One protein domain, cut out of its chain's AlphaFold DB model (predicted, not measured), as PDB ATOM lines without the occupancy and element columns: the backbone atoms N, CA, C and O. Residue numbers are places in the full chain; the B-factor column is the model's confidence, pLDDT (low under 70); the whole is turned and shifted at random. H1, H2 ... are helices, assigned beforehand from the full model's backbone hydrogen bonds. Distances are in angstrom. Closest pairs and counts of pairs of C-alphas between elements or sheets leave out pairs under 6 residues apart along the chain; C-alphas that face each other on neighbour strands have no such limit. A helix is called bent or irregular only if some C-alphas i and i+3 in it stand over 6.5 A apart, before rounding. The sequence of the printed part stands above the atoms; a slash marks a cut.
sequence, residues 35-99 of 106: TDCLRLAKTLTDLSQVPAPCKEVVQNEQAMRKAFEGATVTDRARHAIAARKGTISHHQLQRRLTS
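Overview. This is residues 35 to 99 of the 106 residues of an uncharacterized protein of Nannochloropsis salina CCMP1776 (UniProt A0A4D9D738). Four helices are strung out in an open, elongated chain: H1 packs crosswise on the first part of the longest helix, H2, at one end, while H3 and H4 make a looser pair at the other end. Residues 69 to 75 stand free where the chain passes from one pair to the other. The printed part has 65 residues, with four named helices in the order H1, H2, H3, H4 and no named strand; its class is all helix. It is loose, with a radius of gyration of the C-alphas of 15.5 A and spans of 45 by 23 by 16 A.

Arrangement. Look first at H1, residues 35 to 43, which touches H2, residues 52 to 67, about perpendicular at 76 degrees. Their closest C-alphas are those of Cys 37 and Cys 54, 5.0 A apart, and H2 touches H1 with residues 54 to 58 alone. H2 is only just irregular: C-alphas 53 and 56 are 6.7 A apart. Farther on, H3, residues 73 to 83, is apart from H2. H4, residues 90 to 99, is close to H3 but not clearly touching, at a steep tilt of 66 degrees, opposite ways; the closest C-alphas are those of Arg 78 and Leu 93, 7.5 A apart. Every O i to N i+4 pair is within hydrogen-bond range in H1 and H3, against 10 of 12 in H2 and 5 of 6 in H4.

Along the chain. Find C-alpha 35 at (135.663, 121.721, 164.307), where H1 begins its 12.4 A. H2 runs 23.3 A from C-alpha 52 at (146.521, 124.397, 174.283). H3 measures 15.4 A, and H4 runs 14.6 A to C-alpha 99 at (129.026, 134.163, 136.157).

Size, cuts and confidence. The C-alphas farthest apart, of Gln 49 and Ser 99, are 45.7 A apart. The printed part has no cut, and the link from H2 to H3 is tight, the other two short. Mean pLDDT of the printed part is 70.7; residues 67 to 68, 70 and 73 to 99 are under 70.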
ATOM      1  N   THR A  35     137.090 121.846 164.004       78.38
ATOM      2  CA  THR A  35     135.663 121.721 164.307       78.38
ATOM      3  C   THR A  35     135.409 121.397 165.776       78.38
ATOM      4  O   THR A  35     134.514 121.978 166.390       78.38
ATOM      5  N   ASP A  36     136.239 120.536 166.361       79.50
ATOM      6  CA  ASP A  36     136.133 120.133 167.759       79.50
ATOM      7  C   ASP A  36     136.575 121.257 168.688       79.50
ATOM      8  O   ASP A  36     135.879 121.547 169.657       79.50
ATOM      9  N   CYS A  37     137.658 121.963 168.349       79.56
ATOM     10  CA  CYS A  37     138.109 123.146 169.081       79.56
ATOM     11  C   CYS A  37     137.039 124.248 169.121       79.56
ATOM     12  O   CYS A  37     136.780 124.831 170.174       79.56
ATOM     13  N   LEU A  38     136.378 124.511 167.989       80.69
ATOM     14  CA  LEU A  38     135.298 125.497 167.913       80.69
ATOM     15  C   LEU A  38     134.040 125.038 168.654       80.69
ATOM     16  O   LEU A  38     133.373 125.852 169.291       80.69
ATOM     17  N   ARG A  39     133.718 123.741 168.605       81.94
ATOM     18  CA  ARG A  39     132.602 123.173 169.368       81.94
ATOM     19  C   ARG A  39     132.859 123.294 170.871       81.94
ATOM     20  O   ARG A  39     131.985 123.781 171.578       81.94
ATOM     21  N   LEU A  40     134.068 122.955 171.322       80.12
ATOM     22  CA  LEU A  40     134.525 123.119 172.706       80.12
ATOM     23  C   LEU A  40     134.427 124.576 173.166       80.12
ATOM     24  O   LEU A  40     133.864 124.850 174.220       80.12
ATOM     25  N   ALA A  41     134.900 125.522 172.355       80.88
ATOM     26  CA  ALA A  41     134.819 126.946 172.676       80.88
ATOM     27  C   ALA A  41     133.385 127.489 172.735       80.88
ATOM     28  O   ALA A  41     133.130 128.435 173.469       80.88
ATOM     29  N   LYS A  42     132.444 126.905 171.982       79.75
ATOM     30  CA  LYS A  42     131.015 127.246 172.084       79.75
ATOM     31  C   LYS A  42     130.371 126.671 173.350       79.75
ATOM     32  O   LYS A  42     129.424 127.259 173.858       79.75
ATOM     33  N   THR A  43     130.848 125.521 173.832       79.12
ATOM     34  CA  THR A  43     130.320 124.868 175.044       79.12
ATOM     35  C   THR A  43     130.923 125.405 176.339       79.12
ATOM     36  O   THR A  43     130.278 125.336 177.380       79.12
ATOM     37  N   LEU A  44     132.151 125.920 176.289       78.06
ATOM     38  CA  LEU A  44     132.850 126.470 177.443       78.06
ATOM     39  C   LEU A  44     132.531 127.961 177.583       78.06
ATOM     40  O   LEU A  44     132.720 128.737 176.651       78.06
ATOM     41  N   THR A  45     132.086 128.374 178.768       70.31
ATOM     42  CA  THR A  45     131.912 129.792 179.126       70.31
ATOM     43  C   THR A  45     133.247 130.517 179.275       70.31
ATOM     44  O   THR A  45     133.307 131.730 179.090       70.31
ATOM     45  N   ASP A  46     134.314 129.779 179.597       74.31
ATOM     46  CA  ASP A  46     135.662 130.308 179.776       74.31
ATOM     47  C   ASP A  46     136.642 129.697 178.763       74.31
ATOM     48  O   ASP A  46     136.902 128.492 178.732       74.31
ATOM     49  N   LEU A  47     137.218 130.572 177.941       70.38
ATOM     50  CA  LEU A  47     138.177 130.248 176.884       70.38
ATOM     51  C   LEU A  47     139.543 129.823 177.446       70.38
ATOM     52  O   LEU A  47     140.358 129.245 176.726       70.38
ATOM     53  N   SER A  48     139.803 130.094 178.727       73.44
ATOM     54  CA  SER A  48     141.030 129.693 179.414       73.44
ATOM     55  C   SER A  48     141.147 128.168 179.563       73.44
ATOM     56  O   SER A  48     142.267 127.643 179.555       73.44
ATOM     57  N   GLN A  49     140.001 127.471 179.610       76.25
ATOM     58  CA  GLN A  49     139.878 126.017 179.778       76.25
ATOM     59  C   GLN A  49     140.034 125.231 178.472       76.25
ATOM     60  O   GLN A  49     140.075 124.001 178.472       76.25
ATOM     61  N   VAL A  50     140.122 125.933 177.343       77.81
ATOM     62  CA  VAL A  50     140.307 125.306 176.039       77.81
ATOM     63  C   VAL A  50     141.714 124.679 175.986       77.81
ATOM     64  O   VAL A  50     142.684 125.333 176.389       77.81
ATOM     65  N   PRO A  51     141.869 123.436 175.486       79.50
ATOM     66  CA  PRO A  51     143.177 122.800 175.345       79.50
ATOM     67  C   PRO A  51     144.166 123.689 174.584       79.50
ATOM     68  O   PRO A  51     143.780 124.352 173.623       79.50
ATOM     69  N   ALA A  52     145.449 123.659 174.962       78.31
ATOM     70  CA  ALA A  52     146.521 124.397 174.283       78.31
ATOM     71  C   ALA A  52     146.476 124.330 172.736       78.31
ATOM     72  O   ALA A  52     146.529 125.400 172.130       78.31
ATOM     73  N   PRO A  53     146.275 123.160 172.083       74.19
ATOM     74  CA  PRO A  53     146.186 123.095 170.616       74.19
ATOM     75  C   PRO A  53     144.962 123.820 170.034       74.19
ATOM     76  O   PRO A  53     144.961 124.233 168.882       74.19
ATOM     77  N   CYS A  54     143.910 124.005 170.829       76.50
ATOM     78  CA  CYS A  54     142.685 124.674 170.415       76.50
ATOM     79  C   CYS A  54     142.680 126.177 170.738       76.50
ATOM     80  O   CYS A  54     141.862 126.905 170.178       76.50
ATOM     81  N   LYS A  55     143.571 126.667 171.613       80.56
ATOM     82  CA  LYS A  55     143.616 128.091 171.993       80.56
ATOM     83  C   LYS A  55     143.868 128.992 170.791       80.56
ATOM     84  O   LYS A  55     143.128 129.952 170.596       80.56
ATOM     85  N   GLU A  56     144.852 128.651 169.966       77.38
ATOM     86  CA  GLU A  56     145.193 129.427 168.770       77.38
ATOM     87  C   GLU A  56     144.043 129.429 167.752       77.38
ATOM     88  O   GLU A  56     143.650 130.478 167.243       77.38
ATOM     89  N   VAL A  57     143.420 128.267 167.528       78.88
ATOM     90  CA  VAL A  57     142.259 128.122 166.635       78.88
ATOM     91  C   VAL A  57     141.110 129.035 167.063       78.88
ATOM     92  O   VAL A  57     140.503 129.717 166.238       78.88
ATOM     93  N   VAL A  58     140.811 129.058 168.361       81.38
ATOM     94  CA  VAL A  58     139.698 129.830 168.919       81.38
ATOM     95  C   VAL A  58     140.002 131.327 168.927       81.38
ATOM     96  O   VAL A  58     139.121 132.126 168.615       81.38
ATOM     97  N   GLN A  59     141.242 131.720 169.223       81.00
ATOM     98  CA  GLN A  59     141.673 133.118 169.149       81.00
ATOM     99  C   GLN A  59     141.595 133.661 167.719       81.00
ATOM    100  O   GLN A  59     141.034 134.736 167.508       81.00
ATOM    101  N   ASN A  60     142.075 132.897 166.735       75.56
ATOM    102  CA  ASN A  60     141.994 133.270 165.324       75.56
ATOM    103  C   ASN A  60     140.537 133.411 164.860       75.56
ATOM    104  O   ASN A  60     140.187 134.377 164.184       75.56
ATOM    105  N   GLU A  61     139.659 132.499 165.278       77.19
ATOM    106  CA  GLU A  61     138.230 132.589 164.979       77.19
ATOM    107  C   GLU A  61     137.585 133.838 165.604       77.19
ATOM    108  O   GLU A  61     136.794 134.522 164.954       77.19
ATOM    109  N   GLN A  62     137.926 134.179 166.849       77.31
ATOM    110  CA  GLN A  62     137.410 135.384 167.504       77.31
ATOM    111  C   GLN A  62     137.916 136.668 166.856       77.31
ATOM    112  O   GLN A  62     137.134 137.601 166.677       77.31
ATOM    113  N   ALA A  63     139.195 136.714 166.486       76.56
ATOM    114  CA  ALA A  63     139.768 137.836 165.755       76.56
ATOM    115  C   ALA A  63     139.042 138.043 164.417       76.56
ATOM    116  O   ALA A  63     138.669 139.166 164.091       76.56
ATOM    117  N   MET A  64     138.747 136.958 163.696       70.06
ATOM    118  CA  MET A  64     137.976 137.009 162.452       70.06
ATOM    119  C   MET A  64     136.540 137.475 162.687       70.06
ATOM    120  O   MET A  64     136.064 138.371 161.998       70.06
ATOM    121  N   ARG A  65     135.844 136.924 163.686       73.69
ATOM    122  CA  ARG A  65     134.478 137.351 164.028       73.69
ATOM    123  C   ARG A  65     134.413 138.839 164.348       73.69
ATOM    124  O   ARG A  65     133.520 139.502 163.840       73.69
ATOM    125  N   LYS A  66     135.380 139.354 165.112       75.75
ATOM    126  CA  LYS A  66     135.520 140.790 165.389       75.75
ATOM    127  C   LYS A  66     135.828 141.592 164.125       75.75
ATOM    128  O   LYS A  66     135.232 142.636 163.911       75.75
ATOM    129  N   ALA A  67     136.709 141.096 163.256       69.56
ATOM    130  CA  ALA A  67     137.034 141.757 161.992       69.56
ATOM    131  C   ALA A  67     135.828 141.855 161.036       69.56
ATOM    132  O   ALA A  67     135.759 142.778 160.229       69.56
ATOM    133  N   PHE A  68     134.871 140.927 161.136       69.00
ATOM    134  CA  PHE A  68     133.622 140.950 160.369       69.00
ATOM    135  C   PHE A  68     132.405 141.424 161.169       69.00
ATOM    136  O   PHE A  68     131.277 141.337 160.673       69.00
ATOM    137  N   GLU A  69     132.600 141.927 162.385       71.94
ATOM    138  CA  GLU A  69     131.522 142.472 163.199       71.94
ATOM    139  C   GLU A  69     131.011 143.760 162.537       71.94
ATOM    140  O   GLU A  69     131.743 144.729 162.364       71.94
ATOM    141  N   GLY A  70     129.762 143.738 162.063       68.31
ATOM    142  CA  GLY A  70     129.184 144.825 161.262       68.31
ATOM    143  C   GLY A  70     129.491 144.764 159.757       68.31
ATOM    144  O   GLY A  70     128.950 145.569 159.000       68.31
ATOM    145  N   ALA A  71     130.285 143.795 159.288       70.44
ATOM    146  CA  ALA A  71     130.515 143.593 157.860       70.44
ATOM    147  C   ALA A  71     129.278 142.987 157.178       70.44
ATOM    148  O   ALA A  71     128.667 142.020 157.662       70.44
ATOM    149  N   THR A  72     128.937 143.522 156.004       74.25
ATOM    150  CA  THR A  72     127.828 142.999 155.203       74.25
ATOM    151  C   THR A  72     128.100 141.552 154.780       74.25
ATOM    152  O   THR A  72     129.250 141.122 154.645       74.25
ATOM    153  N   VAL A  73     127.036 140.780 154.538       68.31
ATOM    154  CA  VAL A  73     127.143 139.389 154.048       68.31
ATOM    155  C   VAL A  73     127.984 139.322 152.766       68.31
ATOM    156  O   VAL A  73     128.784 138.406 152.582       68.31
ATOM    157  N   THR A  74     127.865 140.337 151.909       69.12
ATOM    158  CA  THR A  74     128.665 140.499 150.693       69.12
ATOM    159  C   THR A  74     130.158 140.651 150.971       69.12
ATOM    160  O   THR A  74     130.957 140.003 150.302       69.12
ATOM    161  N   ASP A  75     130.557 141.438 151.968       65.69
ATOM    162  CA  ASP A  75     131.977 141.645 152.283       65.69
ATOM    163  C   ASP A  75     132.601 140.411 152.941       65.69
ATOM    164  O   ASP A  75     133.722 140.021 152.602       65.69
ATOM    165  N   ARG A  76     131.831 139.707 153.783       67.94
ATOM    166  CA  ARG A  76     132.223 138.397 154.323       67.94
ATOM    167  C   ARG A  76     132.445 137.364 153.213       67.94
ATOM    168  O   ARG A  76     133.466 136.676 153.207       67.94
ATOM    169  N   ALA A  77     131.542 137.296 152.234       64.69
ATOM    170  CA  ALA A  77     131.678 136.395 151.088       64.69
ATOM    171  C   ALA A  77     132.903 136.735 150.219       64.69
ATOM    172  O   ALA A  77     133.640 135.839 149.804       64.69
ATOM    173  N   ARG A  78     133.173 138.026 149.986       65.44
ATOM    174  CA  ARG A  78     134.363 138.485 149.248       65.44
ATOM    175  C   ARG A  78     135.657 138.050 149.921       65.44
ATOM    176  O   ARG A  78     136.555 137.548 149.245       65.44
ATOM    177  N   HIS A  79     135.728 138.183 151.242       65.12
ATOM    178  CA  HIS A  79     136.898 137.762 151.998       65.12
ATOM    179  C   HIS A  79     137.073 136.239 152.000       65.12
ATOM    180  O   HIS A  79     138.186 135.754 151.817       65.12
ATOM    181  N   ALA A  80     135.993 135.461 152.134       63.78
ATOM    182  CA  ALA A  80     136.059 133.999 152.041       63.78
ATOM    183  C   ALA A  80     136.582 133.529 150.670       63.78
ATOM    184  O   ALA A  80     137.344 132.565 150.579       63.78
ATOM    185  N   ILE A  81     136.215 134.237 149.597       62.19
ATOM    186  CA  ILE A  81     136.716 133.968 148.246       62.19
ATOM    187  C   ILE A  81     138.207 134.326 148.143       62.19
ATOM    188  O   ILE A  81     138.975 133.513 147.627       62.19
ATOM    189  N   ALA A  82     138.627 135.484 148.667       60.03
ATOM    190  CA  ALA A  82     140.030 135.913 148.680       60.03
ATOM    191  C   ALA A  82     140.932 134.971 149.501       60.03
ATOM    192  O   ALA A  82     142.009 134.594 149.048       60.03
ATOM    193  N   ALA A  83     140.463 134.511 150.661       61.34
ATOM    194  CA  ALA A  83     141.182 133.580 151.526       61.34
ATOM    195  C   ALA A  83     141.513 132.241 150.839       61.34
ATOM    196  O   ALA A  83     142.609 131.715 151.009       61.34
ATOM    197  N   ARG A  84     140.598 131.697 150.020       58.50
ATOM    198  CA  ARG A  84     140.776 130.386 149.359       58.50
ATOM    199  C   ARG A  84     141.771 130.381 148.192       58.50
ATOM    200  O   ARG A  84     142.121 129.306 147.713       58.50
ATOM    201  N   LYS A  85     142.143 131.538 147.637       54.62
ATOM    202  CA  LYS A  85     142.849 131.614 146.338       54.62
ATOM    203  C   LYS A  85     144.083 132.528 146.360       54.62
ATOM    204  O   LYS A  85     144.674 132.733 145.303       54.62
ATOM    205  N   GLY A  86     144.461 133.065 147.524       55.50
ATOM    206  CA  GLY A  86     145.386 134.201 147.612       55.50
ATOM    207  C   GLY A  86     144.707 135.501 147.171       55.50
ATOM    208  O   GLY A  86     143.581 135.465 146.689       55.50
ATOM    209  N   THR A  87     145.357 136.656 147.352       55.09
ATOM    210  CA  THR A  87     144.808 137.989 147.027       55.09
ATOM    211  C   THR A  87     144.232 138.044 145.606       55.09
ATOM    212  O   THR A  87     144.958 138.212 144.628       55.09
ATOM    213  N   ILE A  88     142.913 137.882 145.491       61.03
ATOM    214  CA  ILE A  88     142.180 137.936 144.226       61.03
ATOM    215  C   ILE A  88     142.001 139.406 143.853       61.03
ATOM    216  O   ILE A  88     141.552 140.207 144.674       61.03
ATOM    217  N   SER A  89     142.303 139.771 142.607       62.47
ATOM    218  CA  SER A  89     142.080 141.142 142.145       62.47
ATOM    219  C   SER A  89     140.585 141.462 142.023       62.47
ATOM    220  O   SER A  89     139.763 140.596 141.716       62.47
ATOM    221  N   HIS A  90     140.213 142.731 142.211       63.78
ATOM    222  CA  HIS A  90     138.817 143.190 142.142       63.78
ATOM    223  C   HIS A  90     138.085 142.731 140.860       63.78
ATOM    224  O   HIS A  90     136.929 142.312 140.899       63.78
ATOM    225  N   HIS A  91     138.783 142.724 139.723       65.00
ATOM    226  CA  HIS A  91     138.238 142.273 138.442       65.00
ATOM    227  C   HIS A  91     137.960 140.756 138.401       65.00
ATOM    228  O   HIS A  91     136.953 140.319 137.843       65.00
ATOM    229  N   GLN A  92     138.806 139.931 139.027       65.25
ATOM    230  CA  GLN A  92     138.558 138.488 139.146       65.25
ATOM    231  C   GLN A  92     137.356 138.189 140.054       65.25
ATOM    232  O   GLN A  92     136.644 137.208 139.832       65.25
ATOM    233  N   LEU A  93     137.113 139.042 141.052       64.00
ATOM    234  CA  LEU A  93     135.961 138.940 141.938       64.00
ATOM    235  C   LEU A  93     134.647 139.284 141.213       64.00
ATOM    236  O   LEU A  93     133.685 138.522 141.306       64.00
ATOM    237  N   GLN A  94     134.625 140.374 140.434       63.75
ATOM    238  CA  GLN A  94     133.456 140.763 139.634       63.75
ATOM    239  C   GLN A  94     133.031 139.669 138.652       63.75
ATOM    240  O   GLN A  94     131.861 139.299 138.644       63.75
ATOM    241  N   ARG A  95     133.978 139.085 137.900       69.06
ATOM    242  CA  ARG A  95     133.675 138.027 136.918       69.06
ATOM    243  C   ARG A  95     132.953 136.820 137.517       69.06
ATOM    244  O   ARG A  95     132.142 136.201 136.840       69.06
ATOM    245  N   ARG A  96     133.248 136.466 138.771       64.25
ATOM    246  CA  ARG A  96     132.612 135.320 139.442       64.25
ATOM    247  C   ARG A  96     131.211 135.639 139.941       64.25
ATOM    248  O   ARG A  96     130.332 134.800 139.810       64.25
ATOM    249  N   LEU A  97     131.007 136.842 140.477       64.94
ATOM    250  CA  LEU A  97     129.677 137.291 140.897       64.94
ATOM    251  C   LEU A  97     128.715 137.361 139.702       64.94
ATOM    252  O   LEU A  97     127.550 136.997 139.830       64.94
ATOM    253  N   THR A  98     129.213 137.765 138.531       62.19
ATOM    254  CA  THR A  98     128.421 137.806 137.295       62.19
ATOM    255  C   THR A  98     128.268 136.441 136.621       62.19
ATOM    256  O   THR A  98     127.266 136.219 135.954       62.19
ATOM    257  N   SER A  99     129.190 135.485 136.796       56.97
ATOM    258  CA  SER A  99     129.026 134.163 136.157       56.97
ATOM    259  C   SER A  99     127.965 133.287 136.833       56.97
ATOM    260  O   SER A  99     127.469 132.345 136.223       56.97
TER     261      SER A  99